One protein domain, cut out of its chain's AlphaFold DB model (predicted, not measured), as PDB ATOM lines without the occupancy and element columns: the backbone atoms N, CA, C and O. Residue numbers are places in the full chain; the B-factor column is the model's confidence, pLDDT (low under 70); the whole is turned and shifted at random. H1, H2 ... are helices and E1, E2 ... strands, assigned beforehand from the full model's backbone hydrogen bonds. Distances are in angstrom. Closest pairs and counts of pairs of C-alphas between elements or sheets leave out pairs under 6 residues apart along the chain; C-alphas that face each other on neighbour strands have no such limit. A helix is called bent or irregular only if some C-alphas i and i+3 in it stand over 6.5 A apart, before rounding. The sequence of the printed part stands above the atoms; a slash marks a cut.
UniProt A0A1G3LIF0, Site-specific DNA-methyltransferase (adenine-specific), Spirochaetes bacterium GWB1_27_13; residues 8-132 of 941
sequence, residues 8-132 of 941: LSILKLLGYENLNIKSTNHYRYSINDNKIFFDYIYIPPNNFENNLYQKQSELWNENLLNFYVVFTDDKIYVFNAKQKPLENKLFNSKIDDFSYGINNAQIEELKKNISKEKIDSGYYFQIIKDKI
ATOM      1  N   LEU A   8     -17.080 -21.795 -38.654       78.31
ATOM      2  CA  LEU A   8     -18.221 -21.251 -39.395       78.31
ATOM      3  C   LEU A   8     -18.702 -19.901 -38.839       78.31
ATOM      4  O   LEU A   8     -19.034 -18.999 -39.607       78.31
ATOM      5  N   SER A   9     -18.755 -19.761 -37.513       75.69
ATOM      6  CA  SER A   9     -19.201 -18.529 -36.854       75.69
ATOM      7  C   SER A   9     -18.217 -17.386 -37.099       75.69
ATOM      8  O   SER A   9     -18.637 -16.267 -37.380       75.69
ATOM      9  N   ILE A  10     -16.913 -17.676 -37.070       77.31
ATOM     10  CA  ILE A  10     -15.859 -16.684 -37.322       77.31
ATOM     11  C   ILE A  10     -15.836 -16.273 -38.794       77.31
ATOM     12  O   ILE A  10     -15.788 -15.086 -39.097       77.31
ATOM     13  N   LEU A  11     -15.937 -17.228 -39.719       81.19
ATOM     14  CA  LEU A  11     -15.963 -16.929 -41.153       81.19
ATOM     15  C   LEU A  11     -17.154 -16.036 -41.528       81.19
ATOM     16  O   LEU A  11     -16.983 -15.083 -42.285       81.19
ATOM     17  N   LYS A  12     -18.334 -16.268 -40.937       81.31
ATOM     18  CA  LYS A  12     -19.486 -15.366 -41.101       81.31
ATOM     19  C   LYS A  12     -19.202 -13.961 -40.567       81.31
ATOM     20  O   LYS A  12     -19.545 -12.987 -41.227       81.31
ATOM     21  N   LEU A  13     -18.540 -13.837 -39.412       78.75
ATOM     22  CA  LEU A  13     -18.126 -12.533 -38.871       78.75
ATOM     23  C   LEU A  13     -17.119 -11.809 -39.774       78.75
ATOM     24  O   LEU A  13     -17.126 -10.582 -39.824       78.75
ATOM     25  N   LEU A  14     -16.282 -12.552 -40.500       79.94
ATOM     26  CA  LEU A  14     -15.336 -12.016 -41.480       79.94
ATOM     27  C   LEU A  14     -15.979 -11.710 -42.846       79.94
ATOM     28  O   LEU A  14     -15.273 -11.271 -43.751       79.94
ATOM     29  N   GLY A  15     -17.292 -11.904 -43.007       79.44
ATOM     30  CA  GLY A  15     -18.023 -11.583 -44.237       79.44
ATOM     31  C   GLY A  15     -18.025 -12.696 -45.290       79.44
ATOM     32  O   GLY A  15     -18.299 -12.426 -46.456       79.44
ATOM     33  N   TYR A  16     -17.712 -13.941 -44.920       81.06
ATOM     34  CA  TYR A  16     -17.852 -15.085 -45.823       81.06
ATOM     35  C   TYR A  16     -19.271 -15.663 -45.771       81.06
ATOM     36  O   TYR A  16     -19.709 -16.207 -44.755       81.06
ATOM     37  N   GLU A  17     -19.975 -15.574 -46.898       72.31
ATOM     38  CA  GLU A  17     -21.326 -16.105 -47.098       72.31
ATOM     39  C   GLU A  17     -21.293 -17.405 -47.926       72.31
ATOM     40  O   GLU A  17     -20.327 -17.669 -48.640       72.31
ATOM     41  N   ASN A  18     -22.339 -18.239 -47.836       64.50
ATOM     42  CA  ASN A  18     -22.478 -19.495 -48.603       64.50
ATOM     43  C   ASN A  18     -21.309 -20.491 -48.438       64.50
ATOM     44  O   ASN A  18     -20.768 -21.043 -49.397       64.50
ATOM     45  N   LEU A  19     -20.925 -20.741 -47.186       68.69
ATOM     46  CA  LEU A  19     -19.805 -21.607 -46.820       68.69
ATOM     47  C   LEU A  19     -20.126 -23.093 -47.067       68.69
ATOM     48  O   LEU A  19     -20.794 -23.738 -46.260       68.69
ATOM     49  N   ASN A  20     -19.610 -23.653 -48.164       58.56
ATOM     50  CA  ASN A  20     -19.655 -25.092 -48.437       58.56
ATOM     51  C   ASN A  20     -18.476 -25.790 -47.732       58.56
ATOM     52  O   ASN A  20     -17.430 -26.064 -48.325       58.56
ATOM     53  N   ILE A  21     -18.603 -25.971 -46.418       58.69
ATOM     54  CA  ILE A  21     -17.539 -26.506 -45.566       58.69
ATOM     55  C   ILE A  21     -17.473 -28.032 -45.741       58.69
ATOM     56  O   ILE A  21     -18.283 -28.762 -45.176       58.69
ATOM     57  N   LYS A  22     -16.495 -28.520 -46.518       50.94
ATOM     58  CA  LYS A  22     -16.242 -29.966 -46.700       50.94
ATOM     59  C   LYS A  22     -15.741 -30.660 -45.422       50.94
ATOM     60  O   LYS A  22     -15.916 -31.865 -45.290       50.94
ATOM     61  N   SER A  23     -15.130 -29.924 -44.487       58.09
ATOM     62  CA  SER A  23     -14.685 -30.420 -43.177       58.09
ATOM     63  C   SER A  23     -14.825 -29.327 -42.117       58.09
ATOM     64  O   SER A  23     -14.468 -28.181 -42.364       58.09
ATOM     65  N   THR A  24     -15.316 -29.650 -40.916       64.44
ATOM     66  CA  THR A  24     -15.664 -28.655 -39.872       64.44
ATOM     67  C   THR A  24     -14.514 -27.729 -39.448       64.44
ATOM     68  O   THR A  24     -14.763 -26.711 -38.805       64.44
ATOM     69  N   ASN A  25     -13.273 -28.067 -39.818       77.81
ATOM     70  CA  ASN A  25     -12.047 -27.463 -39.310       77.81
ATOM     71  C   ASN A  25     -11.160 -26.823 -40.396       77.81
ATOM     72  O   ASN A  25     -10.093 -26.313 -40.067       77.81
ATOM     73  N   HIS A  26     -11.536 -26.840 -41.678       86.19
ATOM     74  CA  HIS A  26     -10.730 -26.228 -42.744       86.19
ATOM     75  C   HIS A  26     -11.627 -25.618 -43.819       86.19
ATOM     76  O   HIS A  26     -12.478 -26.285 -44.403       86.19
ATOM     77  N   TYR A  27     -11.412 -24.336 -44.096       86.69
ATOM     78  CA  TYR A  27     -12.032 -23.617 -45.195       86.69
ATOM     79  C   TYR A  27     -10.954 -23.029 -46.104       86.69
ATOM     80  O   TYR A  27     -10.105 -22.255 -45.662       86.69
ATOM     81  N   ARG A  28     -11.004 -23.402 -47.382       87.00
ATOM     82  CA  ARG A  28     -10.173 -22.821 -48.432       87.00
ATOM     83  C   ARG A  28     -10.999 -21.830 -49.226       87.00
ATOM     84  O   ARG A  28     -12.003 -22.199 -49.832       87.00
ATOM     85  N   TYR A  29     -10.533 -20.594 -49.239       84.00
ATOM     86  CA  TYR A  29     -11.038 -19.545 -50.097       84.00
ATOM     87  C   TYR A  29     -10.133 -19.401 -51.315       84.00
ATOM     88  O   TYR A  29      -8.909 -19.525 -51.217       84.00
ATOM     89  N   SER A  30     -10.730 -19.142 -52.469       77.38
ATOM     90  CA  SER A  30      -9.994 -18.849 -53.685       77.38
ATOM     91  C   SER A  30     -10.463 -17.536 -54.285       77.38
ATOM     92  O   SER A  30     -11.644 -17.202 -54.264       77.38
ATOM     93  N   ILE A  31      -9.508 -16.795 -54.830       71.00
ATOM     94  CA  ILE A  31      -9.736 -15.551 -55.551       71.00
ATOM     95  C   ILE A  31      -9.406 -15.822 -57.017       71.00
ATOM     96  O   ILE A  31      -8.400 -16.480 -57.322       71.00
ATOM     97  N   ASN A  32     -10.223 -15.262 -57.917       63.03
ATOM     98  CA  ASN A  32      -9.920 -15.148 -59.343       63.03
ATOM     99  C   ASN A  32      -9.705 -16.502 -60.037       63.03
ATOM    100  O   ASN A  32      -8.582 -16.898 -60.355       63.03
ATOM    101  N   ASP A  33     -10.811 -17.219 -60.245       62.97
ATOM    102  CA  ASP A  33     -10.849 -18.517 -60.926       62.97
ATOM    103  C   ASP A  33      -9.843 -19.536 -60.365       62.97
ATOM    104  O   ASP A  33      -9.181 -20.247 -61.120       62.97
ATOM    105  N   ASN A  34      -9.709 -19.609 -59.035       61.88
ATOM    106  CA  ASN A  34      -8.803 -20.540 -58.348       61.88
ATOM    107  C   ASN A  34      -7.306 -20.296 -58.604       61.88
ATOM    108  O   ASN A  34      -6.527 -21.243 -58.654       61.88
ATOM    109  N   LYS A  35      -6.878 -19.035 -58.755       65.06
ATOM    110  CA  LYS A  35      -5.450 -18.705 -58.929       65.06
ATOM    111  C   LYS A  35      -4.736 -18.334 -57.636       65.06
ATOM    112  O   LYS A  35      -3.560 -18.650 -57.477       65.06
ATOM    113  N   ILE A  36      -5.420 -17.643 -56.729       74.81
ATOM    114  CA  ILE A  36      -4.870 -17.274 -55.422       74.81
ATOM    115  C   ILE A  36      -5.704 -17.979 -54.372       74.81
ATOM    116  O   ILE A  36      -6.926 -17.858 -54.365       74.81
ATOM    117  N   PHE A  37      -5.035 -18.710 -53.494       80.88
ATOM    118  CA  PHE A  37      -5.680 -19.476 -52.444       80.88
ATOM    119  C   PHE A  37      -5.347 -18.891 -51.082       80.88
ATOM    120  O   PHE A  37      -4.248 -18.373 -50.859       80.88
ATOM    121  N   PHE A  38      -6.308 -19.007 -50.177       84.38
ATOM    122  CA  PHE A  38      -6.173 -18.585 -48.803       84.38
ATOM    123  C   PHE A  38      -6.923 -19.531 -47.873       84.38
ATOM    124  O   PHE A  38      -8.109 -19.794 -48.073       84.38
ATOM    125  N   ASP A  39      -6.230 -20.029 -46.850       87.75
ATOM    126  CA  ASP A  39      -6.766 -21.064 -45.972       87.75
ATOM    127  C   ASP A  39      -7.002 -20.555 -44.557       87.75
ATOM    128  O   ASP A  39      -6.136 -19.929 -43.941       87.75
ATOM    129  N   TYR A  40      -8.167 -20.927 -44.038       87.81
ATOM    130  CA  TYR A  40      -8.612 -20.746 -42.667       87.81
ATOM    131  C   TYR A  40      -8.777 -22.114 -42.014       87.81
ATOM    132  O   TYR A  40      -9.535 -22.958 -42.496       87.81
ATOM    133  N   ILE A  41      -8.057 -22.351 -40.925       89.00
ATOM    134  CA  ILE A  41      -7.925 -23.676 -40.324       89.00
ATOM    135  C   ILE A  41      -8.207 -23.562 -38.838       89.00
ATOM    136  O   ILE A  41      -7.600 -22.752 -38.157       89.00
ATOM    137  N   TYR A  42      -9.109 -24.377 -38.319       86.94
ATOM    138  CA  TYR A  42      -9.329 -24.500 -36.888       86.94
ATOM    139  C   TYR A  42      -8.557 -25.708 -36.362       86.94
ATOM    140  O   TYR A  42      -8.730 -26.822 -36.861       86.94
ATOM    141  N   ILE A  43      -7.703 -25.491 -35.364       85.38
ATOM    142  CA  ILE A  43      -6.975 -26.570 -34.696       85.38
ATOM    143  C   ILE A  43      -7.434 -26.610 -33.238       85.38
ATOM    144  O   ILE A  43      -7.211 -25.638 -32.513       85.38
ATOM    145  N   PRO A  44      -8.061 -27.713 -32.790       79.81
ATOM    146  CA  PRO A  44      -8.491 -27.830 -31.406       79.81
ATOM    147  C   PRO A  44      -7.274 -27.818 -30.464       79.81
ATOM    148  O   PRO A  44      -6.199 -28.293 -30.842       79.81
ATOM    149  N   PRO A  45      -7.430 -27.338 -29.217       76.94
ATOM    150  CA  PRO A  45      -6.329 -27.255 -28.252       76.94
ATOM    151  C   PRO A  45      -5.746 -28.633 -27.893       76.94
ATOM    152  O   PRO A  45      -4.566 -28.756 -27.565       76.94
ATOM    153  N   ASN A  46      -6.547 -29.694 -28.007       82.00
ATOM    154  CA  ASN A  46      -6.089 -31.060 -27.782       82.00
ATOM    155  C   ASN A  46      -5.077 -31.479 -28.854       82.00
ATOM    156  O   ASN A  46      -5.401 -31.535 -30.040       82.00
ATOM    157  N   ASN A  47      -3.868 -31.835 -28.413       84.00
ATOM    158  CA  ASN A  47      -2.763 -32.238 -29.287       84.00
ATOM    159  C   ASN A  47      -2.412 -31.172 -30.350       84.00
ATOM    160  O   ASN A  47      -2.027 -31.506 -31.471       84.00
ATOM    161  N   PHE A  48      -2.575 -29.890 -29.992       86.38
ATOM    162  CA  PHE A  48      -2.421 -28.746 -30.895       86.38
ATOM    163  C   PHE A  48      -1.102 -28.773 -31.672       86.38
ATOM    164  O   PHE A  48      -1.117 -28.608 -32.886       86.38
ATOM    165  N   GLU A  49       0.026 -29.030 -31.002       88.19
ATOM    166  CA  GLU A  49       1.354 -29.030 -31.632       88.19
ATOM    167  C   GLU A  49       1.480 -30.082 -32.743       88.19
ATOM    168  O   GLU A  49       1.890 -29.757 -33.857       88.19
ATOM    169  N   ASN A  50       1.047 -31.318 -32.484       88.81
ATOM    170  CA  ASN A  50       1.077 -32.388 -33.483       88.81
ATOM    171  C   ASN A  50       0.125 -32.104 -34.653       88.81
ATOM    172  O   ASN A  50       0.503 -32.269 -35.813       88.81
ATOM    173  N   ASN A  51      -1.090 -31.630 -34.363       89.44
ATOM    174  CA  ASN A  51      -2.060 -31.270 -35.398       89.44
ATOM    175  C   ASN A  51      -1.554 -30.096 -36.257       89.44
ATOM    176  O   ASN A  51      -1.699 -30.105 -37.481       89.44
ATOM    177  N   LEU A  52      -0.916 -29.101 -35.629       91.38
ATOM    178  CA  LEU A  52      -0.298 -27.967 -36.311       91.38
ATOM    179  C   LEU A  52       0.863 -28.420 -37.193       91.38
ATOM    180  O   LEU A  52       0.921 -28.001 -38.348       91.38
ATOM    181  N   TYR A  53       1.745 -29.291 -36.697       91.19
ATOM    182  CA  TYR A  53       2.853 -29.835 -37.483       91.19
ATOM    183  C   TYR A  53       2.363 -30.589 -38.723       91.19
ATOM    184  O   TYR A  53       2.839 -30.340 -39.833       91.19
ATOM    185  N   GLN A  54       1.377 -31.476 -38.559       89.56
ATOM    186  CA  GLN A  54       0.805 -32.236 -39.671       89.56
ATOM    187  C   GLN A  54       0.225 -31.305 -40.735       89.56
ATOM    188  O   GLN A  54       0.548 -31.446 -41.917       89.56
ATOM    189  N   LYS A  55      -0.551 -30.297 -40.317       90.38
ATOM    190  CA  LYS A  55      -1.138 -29.326 -41.241       90.38
ATOM    191  C   LYS A  55      -0.086 -28.450 -41.916       90.38
ATOM    192  O   LYS A  55      -0.158 -28.219 -43.119       90.38
ATOM    193  N   GLN A  56       0.920 -28.004 -41.170       91.19
ATOM    194  CA  GLN A  56       2.065 -27.284 -41.717       91.19
ATOM    195  C   GLN A  56       2.799 -28.103 -42.785       91.19
ATOM    196  O   GLN A  56       3.132 -27.574 -43.843       91.19
ATOM    197  N   SER A  57       3.024 -29.392 -42.519       90.75
ATOM    198  CA  SER A  57       3.657 -30.329 -43.450       90.75
ATOM    199  C   SER A  57       2.839 -30.495 -44.730       90.75
ATOM    200  O   SER A  57       3.406 -30.437 -45.819       90.75
ATOM    201  N   GLU A  58       1.514 -30.630 -44.625       91.19
ATOM    202  CA  GLU A  58       0.616 -30.682 -45.789       91.19
ATOM    203  C   GLU A  58       0.701 -29.409 -46.639       91.19
ATOM    204  O   GLU A  58       0.983 -29.488 -47.831       91.19
ATOM    205  N   LEU A  59       0.517 -28.232 -46.034       91.31
ATOM    206  CA  LEU A  59       0.483 -26.960 -46.766       91.31
ATOM    207  C   LEU A  59       1.839 -26.589 -47.385       91.31
ATOM    208  O   LEU A  59       1.888 -26.011 -48.473       91.31
ATOM    209  N   TRP A  60       2.944 -26.929 -46.712       91.69
ATOM    210  CA  TRP A  60       4.288 -26.744 -47.261       91.69
ATOM    211  C   TRP A  60       4.526 -27.646 -48.476       91.69
ATOM    212  O   TRP A  60       5.064 -27.173 -49.479       91.69
ATOM    213  N   ASN A  61       4.075 -28.907 -48.416       92.06
ATOM    214  CA  ASN A  61       4.152 -29.837 -49.543       92.06
ATOM    215  C   ASN A  61       3.281 -29.402 -50.725       92.06
ATOM    216  O   ASN A  61       3.721 -29.462 -51.869       92.06
ATOM    217  N   GLU A  62       2.085 -28.896 -50.444       89.56
ATOM    218  CA  GLU A  62       1.162 -28.382 -51.453       89.56
ATOM    219  C   GLU A  62       1.725 -27.149 -52.175       89.56
ATOM    220  O   GLU A  62       1.485 -26.947 -53.360       89.56
ATOM    221  N   ASN A  63       2.497 -26.309 -51.478       87.44
ATOM    222  CA  ASN A  63       3.174 -25.137 -52.038       87.44
ATOM    223  C   ASN A  63       2.268 -24.197 -52.865       87.44
ATOM    224  O   ASN A  63       2.762 -23.434 -53.703       87.44
ATOM    225  N   LEU A  64       0.961 -24.176 -52.599       84.19
ATOM    226  CA  LEU A  64       0.014 -23.265 -53.248       84.19
ATOM    227  C   LEU A  64      -0.054 -21.921 -52.515       84.19
ATOM    228  O   LEU A  64       0.088 -20.864 -53.126       84.19
ATOM    229  N   LEU A  65      -0.167 -21.952 -51.187       87.06
ATOM    230  CA  LEU A  65      -0.382 -20.766 -50.355       87.06
ATOM    231  C   LEU A  65       0.899 -19.965 -50.122       87.06
ATOM    232  O   LEU A  65       1.990 -20.532 -50.050       87.06
ATOM    233  N   ASN A  66       0.772 -18.648 -49.944       84.31
ATOM    234  CA  ASN A  66       1.844 -17.809 -49.392       84.31
ATOM    235  C   ASN A  66       1.795 -17.783 -47.853       84.31
ATOM    236  O   ASN A  66       2.832 -17.857 -47.196       84.31
ATOM    237  N   PHE A  67       0.592 -17.725 -47.284       88.50
ATOM    238  CA  PHE A  67       0.327 -17.788 -45.848       88.50
ATOM    239  C   PHE A  67      -1.049 -18.418 -45.598       88.50
ATOM    240  O   PHE A  67      -1.846 -18.556 -46.526       88.50
ATOM    241  N   TYR A  68      -1.311 -18.805 -44.355       90.88
ATOM    242  CA  TYR A  68      -2.593 -19.356 -43.908       90.88
ATOM    243  C   TYR A  68      -2.885 -18.916 -42.472       90.88
ATOM    244  O   TYR A  68      -1.982 -18.487 -41.745       90.88
ATOM    245  N   VAL A  69      -4.155 -19.012 -42.083       89.44
ATOM    246  CA  VAL A  69      -4.658 -18.579 -40.778       89.44
ATOM    247  C   VAL A  69      -5.109 -19.785 -39.973       89.44
ATOM    248  O   VAL A  69      -5.882 -20.610 -40.456       89.44
ATOM    249  N   VAL A  70      -4.638 -19.867 -38.732       89.25
ATOM    250  CA  VAL A  70      -5.015 -20.892 -37.761       89.25
ATOM    251  C   VAL A  70      -5.800 -20.253 -36.623       89.25
ATOM    252  O   VAL A  70      -5.308 -19.323 -35.993       89.25
ATOM    253  N   PHE A  71      -6.985 -20.778 -36.335       84.25
ATOM    254  CA  PHE A  71      -7.812 -20.420 -35.187       84.25
ATOM    255  C   PHE A  71      -7.664 -21.475 -34.087       84.25
ATOM    256  O   PHE A  71      -7.789 -22.674 -34.355       84.25
ATOM    257  N   THR A  72      -7.438 -21.013 -32.860       81.56
ATOM    258  CA  THR A  72      -7.681 -21.740 -31.602       81.56
ATOM    259  C   THR A  72      -8.914 -21.154 -30.919       81.56
ATOM    260  O   THR A  72      -9.539 -20.256 -31.473       81.56
ATOM    261  N   ASP A  73      -9.266 -21.616 -29.720       76.12
ATOM    262  CA  ASP A  73     -10.422 -21.097 -28.973       76.12
ATOM    263  C   ASP A  73     -10.304 -19.611 -28.573       76.12
ATOM    264  O   ASP A  73     -11.321 -18.946 -28.379       76.12
ATOM    265  N   ASP A  74      -9.083 -19.085 -28.455       75.19
ATOM    266  CA  ASP A  74      -8.783 -17.750 -27.913       75.19
ATOM    267  C   ASP A  74      -7.800 -16.919 -28.764       75.19
ATOM    268  O   ASP A  74      -7.580 -15.730 -28.502       75.19
ATOM    269  N   LYS A  75      -7.168 -17.528 -29.775       80.94
ATOM    270  CA  LYS A  75      -6.119 -16.899 -30.584       80.94
ATOM    271  C   LYS A  75      -6.201 -17.257 -32.054       80.94
ATOM    272  O   LYS A  75      -6.655 -18.321 -32.466       80.94
ATOM    273  N   ILE A  76      -5.695 -16.337 -32.856       84.00
ATOM    274  CA  ILE A  76      -5.484 -16.503 -34.282       84.00
ATOM    275  C   ILE A  76      -4.002 -16.378 -34.539       84.00
ATOM    276  O   ILE A  76      -3.368 -15.430 -34.086       84.00
ATOM    277  N   TYR A  77      -3.470 -17.307 -35.310       88.06
ATOM    278  CA  TYR A  77      -2.102 -17.285 -35.780       88.06
ATOM    279  C   TYR A  77      -2.086 -17.168 -37.292       88.06
ATOM    280  O   TYR A  77      -2.850 -17.834 -37.989       88.06
ATOM    281  N   VAL A  78      -1.171 -16.359 -37.806       89.06
ATOM    282  CA  VAL A  78      -0.903 -16.269 -39.236       89.06
ATOM    283  C   VAL A  78       0.479 -16.823 -39.494       89.06
ATOM    284  O   VAL A  78       1.456 -16.365 -38.904       89.06
ATOM    285  N   PHE A  79       0.570 -17.820 -40.366       91.00
ATOM    286  CA  PHE A  79       1.802 -18.560 -40.611       91.00
ATOM    287  C   PHE A  79       2.244 -18.462 -42.069       91.00
ATOM    288  O   PHE A  79       1.431 -18.447 -42.991       91.00
ATOM    289  N   ASN A  80       3.557 -18.456 -42.278       89.94
ATOM    290  CA  ASN A  80       4.189 -18.551 -43.584       89.94
ATOM    291  C   ASN A  80       4.062 -19.982 -44.121       89.94
ATOM    292  O   ASN A  80       4.654 -20.909 -43.570       89.94
ATOM    293  N   ALA A  81       3.330 -20.151 -45.221       89.62
ATOM    294  CA  ALA A  81       3.120 -21.455 -45.850       89.62
ATOM    295  C   ALA A  81       4.365 -21.970 -46.591       89.62
ATOM    296  O   ALA A  81       4.484 -23.160 -46.864       89.62
ATOM    297  N   LYS A  82       5.297 -21.075 -46.945       87.38
ATOM    298  CA  LYS A  82       6.482 -21.410 -47.750       87.38
ATOM    299  C   LYS A  82       7.668 -21.906 -46.929       87.38
ATOM    300  O   LYS A  82       8.669 -22.282 -47.524       87.38
ATOM    301  N   GLN A  83       7.573 -21.889 -45.603       88.75
ATOM    302  CA  GLN A  83       8.663 -22.261 -44.710       88.75
ATOM    303  C   GLN A  83       8.553 -23.729 -44.291       88.75
ATOM    304  O   GLN A  83       7.497 -24.156 -43.828       88.75
ATOM    305  N   LYS A  84       9.657 -24.478 -44.412       87.81
ATOM    306  CA  LYS A  84       9.729 -25.885 -43.994       87.81
ATOM    307  C   LYS A  84       9.372 -26.037 -42.505       87.81
ATOM    308  O   LYS A  84       9.991 -25.362 -41.675       87.81
ATOM    309  N   PRO A  85       8.408 -26.902 -42.148       87.69
ATOM    310  CA  PRO A  85       8.057 -27.129 -40.755       87.69
ATOM    311  C   PRO A  85       9.086 -27.998 -40.040       87.69
ATOM    312  O   PRO A  85       9.647 -28.929 -40.613       87.69
ATOM    313  N   LEU A  86       9.301 -27.695 -38.762       84.56
ATOM    314  CA  LEU A  86      10.190 -28.427 -37.867       84.56
ATOM    315  C   LEU A  86       9.403 -28.776 -36.605       84.56
ATOM    316  O   LEU A  86       8.874 -27.866 -35.965       84.56
ATOM    317  N   GLU A  87       9.351 -30.058 -36.240       81.25
ATOM    318  CA  GLU A  87       8.571 -30.545 -35.087       81.25
ATOM    319  C   GLU A  87       8.927 -29.801 -33.793       81.25
ATOM    320  O   GLU A  87       8.056 -29.400 -33.033       81.25
ATOM    321  N   ASN A  88      10.213 -29.518 -33.582       82.81
ATOM    322  CA  ASN A  88      10.711 -28.821 -32.397       82.81
ATOM    323  C   ASN A  88      10.613 -27.282 -32.466       82.81
ATOM    324  O   ASN A  88      11.018 -26.606 -31.520       82.81
ATOM    325  N   LYS A  89      10.146 -26.702 -33.584       85.44
ATOM    326  CA  LYS A  89      10.109 -25.243 -33.815       85.44
ATOM    327  C   LYS A  89       8.888 -24.797 -34.637       85.44
ATOM    328  O   LYS A  89       9.020 -24.029 -35.593       85.44
ATOM    329  N   LEU A  90       7.693 -25.226 -34.233       84.69
ATOM    330  CA  LEU A  90       6.426 -24.998 -34.954       84.69
ATOM    331  C   LEU A  90       6.066 -23.522 -35.179       84.69
ATOM    332  O   LEU A  90       5.472 -23.169 -36.197       84.69
ATOM    333  N   PHE A  91       6.447 -22.641 -34.252       88.50
ATOM    334  CA  PHE A  91       6.134 -21.209 -34.321       88.50
ATOM    335  C   PHE A  91       7.165 -20.377 -35.091       88.50
ATOM    336  O   PHE A  91       6.966 -19.176 -35.266       88.50
ATOM    337  N   ASN A  92       8.242 -20.981 -35.609       86.81
ATOM    338  CA  ASN A  92       9.241 -20.251 -36.399       86.81
ATOM    339  C   ASN A  92       8.678 -19.668 -37.699       86.81
ATOM    340  O   ASN A  92       9.278 -18.747 -38.254       86.81
ATOM    341  N   SER A  93       7.586 -20.235 -38.211       86.00
ATOM    342  CA  SER A  93       6.881 -19.756 -39.399       86.00
ATOM    343  C   SER A  93       5.801 -18.720 -39.075       86.00
ATOM    344  O   SER A  93       5.168 -18.217 -40.000       86.00
ATOM    345  N   LYS A  94       5.574 -18.381 -37.794       91.06
ATOM    346  CA  LYS A  94       4.571 -17.390 -37.381       91.06
ATOM    347  C   LYS A  94       4.951 -16.001 -37.904       91.06
ATOM    348  O   LYS A  94       6.068 -15.529 -37.695       91.06
ATOM    349  N   ILE A  95       3.996 -15.360 -38.564       87.75
ATOM    350  CA  ILE A  95       4.078 -14.005 -39.118       87.75
ATOM    351  C   ILE A  95       3.395 -13.013 -38.175       87.75
ATOM    352  O   ILE A  95       3.932 -11.933 -37.934       87.75
ATOM    353  N   ASP A  96       2.209 -13.375 -37.682       83.88
ATOM    354  CA  ASP A  96       1.347 -12.516 -36.870       83.88
ATOM    355  C   ASP A  96       0.493 -13.355 -35.913       83.88
ATOM    356  O   ASP A  96       0.297 -14.556 -36.141       83.88
ATOM    357  N   ASP A  97      -0.033 -12.724 -34.869       85.31
ATOM    358  CA  ASP A  97      -1.054 -13.313 -34.010       85.31
ATOM    359  C   ASP A  97      -2.006 -12.274 -33.424       85.31
ATOM    360  O   ASP A  97      -1.629 -11.140 -33.142       85.31
ATOM    361  N   PHE A  98      -3.255 -12.689 -33.229       77.62
ATOM    362  CA  PHE A  98      -4.326 -11.865 -32.687       77.62
ATOM    363  C   PHE A  98      -5.018 -12.640 -31.571       77.62
ATOM    364  O   PHE A  98      -5.395 -13.794 -31.757       77.62
ATOM    365  N   SER A  99      -5.198 -12.021 -30.408       72.94
ATOM    366  CA  SER A  99      -6.061 -12.590 -29.365       72.94
ATOM    367  C   SER A  99      -7.505 -12.192 -29.646       72.94
ATOM    368  O   SER A  99      -7.750 -11.051 -30.041       72.94
ATOM    369  N   TYR A 100      -8.451 -13.108 -29.451       67.69
ATOM    370  CA  TYR A 100      -9.870 -12.799 -29.574       67.69
ATOM    371  C   TYR A 100     -10.676 -13.458 -28.447       67.69
ATOM    372  O   TYR A 100     -10.459 -14.608 -28.081       67.69
ATOM    373  N   GLY A 101     -11.599 -12.693 -27.861       57.53
ATOM    374  CA  GLY A 101     -12.459 -13.100 -26.747       57.53
ATOM    375  C   GLY A 101     -13.760 -12.290 -26.730       57.53
ATOM    376  O   GLY A 101     -13.968 -11.448 -27.596       57.53
ATOM    377  N   ILE A 102     -14.643 -12.527 -25.750       45.66
ATOM    378  CA  ILE A 102     -16.070 -12.099 -25.690       45.66
ATOM    379  C   ILE A 102     -16.332 -10.567 -25.830       45.66
ATOM    380  O   ILE A 102     -17.486 -10.150 -25.880       45.66
ATOM    381  N   ASN A 103     -15.314  -9.710 -25.974       52.72
ATOM    382  CA  ASN A 103     -15.491  -8.275 -26.227       52.72
ATOM    383  C   ASN A 103     -15.292  -7.896 -27.706       52.72
ATOM    384  O   ASN A 103     -14.219  -8.084 -28.281       52.72
ATOM    385  N   ASN A 104     -16.318  -7.251 -28.278       55.75
ATOM    386  CA  ASN A 104     -16.435  -6.829 -29.684       55.75
ATOM    387  C   ASN A 104     -15.223  -6.060 -30.255       55.75
ATOM    388  O   ASN A 104     -14.989  -6.119 -31.459       55.75
ATOM    389  N   ALA A 105     -14.438  -5.363 -29.426       55.44
ATOM    390  CA  ALA A 105     -13.339  -4.508 -29.889       55.44
ATOM    391  C   ALA A 105     -12.220  -5.269 -30.636       55.44
ATOM    392  O   ALA A 105     -11.714  -4.770 -31.636       55.44
ATOM    393  N   GLN A 106     -11.871  -6.492 -30.213       59.75
ATOM    394  CA  GLN A 106     -10.819  -7.293 -30.871       59.75
ATOM    395  C   GLN A 106     -11.302  -7.943 -32.178       59.75
ATOM    396  O   GLN A 106     -10.518  -8.146 -33.103       59.75
ATOM    397  N   ILE A 107     -12.605  -8.226 -32.291       64.44
ATOM    398  CA  ILE A 107     -13.225  -8.738 -33.525       64.44
ATOM    399  C   ILE A 107     -13.253  -7.651 -34.608       64.44
ATOM    400  O   ILE A 107     -13.027  -7.946 -35.781       64.44
ATOM    401  N   GLU A 108     -13.485  -6.393 -34.231       66.56
ATOM    402  CA  GLU A 108     -13.420  -5.262 -35.164       66.56
ATOM    403  C   GLU A 108     -11.990  -5.025 -35.683       66.56
ATOM    404  O   GLU A 108     -11.789  -4.779 -36.874       66.56
ATOM    405  N   GLU A 109     -10.971  -5.210 -34.840       65.69
ATOM    406  CA  GLU A 109      -9.563  -5.166 -35.263       65.69
ATOM    407  C   GLU A 109      -9.204  -6.314 -36.228       65.69
ATOM    408  O   GLU A 109      -8.468  -6.129 -37.201       65.69
ATOM    409  N   LEU A 110      -9.810  -7.485 -36.028       69.25
ATOM    410  CA  LEU A 110      -9.747  -8.634 -36.932       69.25
ATOM    411  C   LEU A 110     -10.371  -8.346 -38.304       69.25
ATOM    412  O   LEU A 110      -9.730  -8.565 -39.337       69.25
ATOM    413  N   LYS A 111     -11.598  -7.811 -38.326       71.81
ATOM    414  CA  LYS A 111     -12.296  -7.415 -39.562       71.81
ATOM    415  C   LYS A 111     -11.531  -6.356 -40.346       71.81
ATOM    416  O   LYS A 111     -11.551  -6.384 -41.579       71.81
ATOM    417  N   LYS A 112     -10.828  -5.457 -39.651       70.44
ATOM    418  CA  LYS A 112     -10.003  -4.416 -40.273       70.44
ATOM    419  C   LYS A 112      -8.874  -4.992 -41.135       70.44
ATOM    420  O   LYS A 112      -8.489  -4.356 -42.113       70.44
ATOM    421  N   ASN A 113      -8.383  -6.189 -40.803       71.50
ATOM    422  CA  ASN A 113      -7.217  -6.788 -41.448       71.50
ATOM    423  C   ASN A 113      -7.553  -7.967 -42.374       71.50
ATOM    424  O   ASN A 113      -7.072  -7.980 -43.503       71.50
ATOM    425  N   ILE A 114      -8.359  -8.942 -41.930       76.88
ATOM    426  CA  ILE A 114      -8.552 -10.231 -42.632       76.88
ATOM    427  C   ILE A 114     -10.005 -10.542 -43.014       76.88
ATOM    428  O   ILE A 114     -10.344 -11.696 -43.264       76.88
ATOM    429  N   SER A 115     -10.892  -9.546 -43.052       79.69
ATOM    430  CA  SER A 115     -12.233  -9.760 -43.616       79.69
ATOM    431  C   SER A 115     -12.155 -10.171 -45.092       79.69
ATOM    432  O   SER A 115     -11.189  -9.845 -45.789       79.69
ATOM    433  N   LYS A 116     -13.193 -10.860 -45.585       79.19
ATOM    434  CA  LYS A 116     -13.320 -11.279 -46.990       79.19
ATOM    435  C   LYS A 116     -13.024 -10.125 -47.940       79.19
ATOM    436  O   LYS A 116     -12.238 -10.273 -48.861       79.19
ATOM    437  N   GLU A 117     -13.579  -8.961 -47.648       72.81
ATOM    438  CA  GLU A 117     -13.389  -7.731 -48.407       72.81
ATOM    439  C   GLU A 117     -11.926  -7.249 -48.453       72.81
ATOM    440  O   GLU A 117     -11.428  -6.826 -49.500       72.81
ATOM    441  N   LYS A 118     -11.189  -7.345 -47.340       75.06
ATOM    442  CA  LYS A 118      -9.761  -6.985 -47.272       75.06
ATOM    443  C   LYS A 118      -8.859  -8.010 -47.955       75.06
ATOM    444  O   LYS A 118      -7.825  -7.639 -48.514       75.06
ATOM    445  N   ILE A 119      -9.253  -9.280 -47.940       77.62
ATOM    446  CA  ILE A 119      -8.593 -10.351 -48.690       77.62
ATOM    447  C   ILE A 119      -8.843 -10.176 -50.197       77.62
ATOM    448  O   ILE A 119      -7.878 -10.139 -50.958       77.62
ATOM    449  N   ASP A 120     -10.095  -9.963 -50.611       72.12
ATOM    450  CA  ASP A 120     -10.519  -9.744 -52.004       72.12
ATOM    451  C   ASP A 120      -9.900  -8.483 -52.618       72.12
ATOM    452  O   ASP A 120      -9.563  -8.461 -53.799       72.12
ATOM    453  N   SER A 121      -9.719  -7.428 -51.818       64.12
ATOM    454  CA  SER A 121      -9.074  -6.187 -52.265       64.12
ATOM    455  C   SER A 121      -7.549  -6.213 -52.202       64.12
ATOM    456  O   SER A 121      -6.907  -5.262 -52.643       64.12
ATOM    457  N   GLY A 122      -6.935  -7.278 -51.677       69.00
ATOM    458  CA  GLY A 122      -5.476  -7.389 -51.631       69.00
ATOM    459  C   GLY A 122      -4.784  -6.665 -50.496       69.00
ATOM    460  O   GLY A 122      -3.566  -6.791 -50.336       69.00
ATOM    461  N   TYR A 123      -5.553  -5.938 -49.693       73.19
ATOM    462  CA  TYR A 123      -5.072  -5.116 -48.594       73.19
ATOM    463  C   TYR A 123      -4.172  -5.913 -47.645       73.19
ATOM    464  O   TYR A 123      -3.046  -5.513 -47.347       73.19
ATOM    465  N   TYR A 124      -4.623  -7.096 -47.228       76.38
ATOM    466  CA  TYR A 124      -3.856  -7.895 -46.276       76.38
ATOM    467  C   TYR A 124      -2.578  -8.490 -46.881       76.38
ATOM    468  O   TYR A 124      -1.539  -8.538 -46.220       76.38
ATOM    469  N   PHE A 125      -2.609  -8.872 -48.164       77.75
ATOM    470  CA  PHE A 125      -1.417  -9.334 -48.881       77.75
ATOM    471  C   PHE A 125      -0.349  -8.233 -48.937       77.75
ATOM    472  O   PHE A 125       0.836  -8.524 -48.776       77.75
ATOM    473  N   GLN A 126      -0.756  -6.967 -49.089       74.12
ATOM    474  CA  GLN A 126       0.151  -5.819 -49.063       74.12
ATOM    475  C   GLN A 126       0.837  -5.636 -47.704       74.12
ATOM    476  O   GLN A 126       2.013  -5.281 -47.671       74.12
ATOM    477  N   ILE A 127       0.130  -5.892 -46.600       77.50
ATOM    478  CA  ILE A 127       0.689  -5.823 -45.241       77.50
ATOM    479  C   ILE A 127       1.649  -6.992 -44.992       77.50
ATOM    480  O   ILE A 127       2.740  -6.812 -44.448       77.50
ATOM    481  N   ILE A 128       1.257  -8.204 -45.389       80.19
ATOM    482  CA  ILE A 128       2.006  -9.426 -45.081       80.19
ATOM    483  C   ILE A 128       3.252  -9.611 -45.943       80.19
ATOM    484  O   ILE A 128       4.233 -10.179 -45.452       80.19
ATOM    485  N   LYS A 129       3.253  -9.163 -47.204       80.56
ATOM    486  CA  LYS A 129       4.357  -9.426 -48.148       80.56
ATOM    487  C   LYS A 129       5.735  -9.050 -47.586       80.56
ATOM    488  O   LYS A 129       6.705  -9.754 -47.851       80.56
ATOM    489  N   ASP A 130       5.811  -7.972 -46.800       79.56
ATOM    490  CA  ASP A 130       7.058  -7.457 -46.230       79.56
ATOM    491  C   ASP A 130       7.428  -8.181 -44.916       79.56
ATOM    492  O   ASP A 130       8.595  -8.190 -44.524       79.56
ATOM    493  N   LYS A 131       6.461  -8.846 -44.261       81.19
ATOM    494  CA  LYS A 131       6.677  -9.683 -43.066       81.19
ATOM    495  C   LYS A 131       7.131 -11.113 -43.408       81.19
ATOM    496  O   LYS A 131       7.780 -11.762 -42.587       81.19
ATOM    497  N   ILE A 132       6.816 -11.629 -44.602       77.38
ATOM    498  CA  ILE A 132       7.211 -12.984 -45.026       77.38
ATOM    499  C   ILE A 132       8.708 -13.038 -45.350       77.38
ATOM    500  O   ILE A 132       9.190 -12.478 -46.335       77.38
TER     501      ILE A 132
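Overview. This is residues 8 to 132 of the 941 residues of the protein "Site-specific DNA-methyltransferase (adenine-specific)" of Spirochaetes bacterium GWB1_27_13 (UniProt A0A1G3LIF0). A twisted sheet of five strands runs through the middle, with helices to both sides of it: H2 and the short H3 to one side, and H1, H4, H5 and H6 to the other. The helices sit loosely round the sheet, each of them only grazing it. The printed part has 125 residues, with six named helices and five named strands in the order H1, E1, E2, H2, E3, E4, H3, E5, H4, H5, H6, a mixed class of helices and strands. The sheet is mixed, in the order E1, E2, E3, E4, E5, with E2 and E3 parallel and the other neighbours antiparallel. The whole is compact and rounded, with a radius of gyration of the C-alphas of 13.9 A and spans of 35 by 34 by 31 A.

Along the chain. The printed part begins with helix H1, residues 8 to 13, whose C-alpha 8 is at (-18.221, -21.251, -39.395). Residues 14 to 25 hold no named element. Strand E1, residues 26 to 31, is 16.7 A long from first to last C-alpha, and strand E2, residues 36 to 42, is 20.4 A. Helix H2, residues 48 to 62, is the longest helix by residues, 20.9 A from C-alpha 48 at (-2.421, -28.746, -30.895) to C-alpha 62. Strand E3 is residues 67 to 71, 13.7 A, and strand E4 is residues 75 to 80, 16.7 A. Helix H3, residues 87 to 93, is irregular, with C-alphas 88 and 91 9.1 A apart. Strand E5, residues 94 to 99, is 14.2 A long, and helix H4, residues 104 to 114, is 15.5 A. Helix H5 is residues 116 to 120, and helix H6, residues 123 to 128, ends with C-alpha 128 at (2.006, -9.426, -45.081).

Arrangement. In the sheet E1 and E5 are the edge strands. E1 and E2 form a hairpin, antiparallel at 161 degrees, with N 29 and O 38 2.8 A apart, within hydrogen-bond range. E2 and E3 are parallel at 22 degrees, with N 69 and O 39 at 2.9 A. E2, H2 and E3 make a strand-helix-strand unit, two parallel neighbour strands with a helix between them in the chain, and its crossover is right-handed. E3 and E4 are a hairpin at 161 degrees, with N 70 and O 77 at 2.8 A. E4 and E5 are antiparallel at 167 degrees, with N 76 and O 98 at 2.8 A. H2 only grazes the sheet with its residues 52 to 60, and H4 does so with its residues 106 to 114. H2 touches H3 with residues 49 to 53 alone, at a steep tilt of 67 degrees; the closest C-alphas are those of Tyr 53 and Glu 87, 6.2 A apart. H4 and H6 only just touch, with 3 pairs of C-alphas within 8 A, the closest those of Asn 113 and Tyr 124 at 6.0 A, and stand about perpendicular at 87 degrees. H1 and H4 are close but not clearly touching, with the C-alphas of Leu 13 and Lys 111 closest at 7.8 A. H5 and H6 are also close but not clearly touching, with Lys 118 and Tyr 124 the closest C-alphas at 6.1 A. H2 and H4 are apart. Every O i to N i+4 pair is within hydrogen-bond range in H1, H2, H5 and H6; in H4 6 of 7 are, and in H3 0 of 3, beside 1 of 4 O i to N i+3 pairs.

Size, cuts and confidence. The two C-alphas farthest apart are those of Asn 18 and Asn 88, 38.1 A. The printed part has no cut. The link from H1 to E1, 12 residues, is long, and that from E4 to H3 is short but not tight. The mean pLDDT of the printed part is 78.9, and residues 18 to 24, 32 to 35, 100 to 110 and 121 to 122 are under 70.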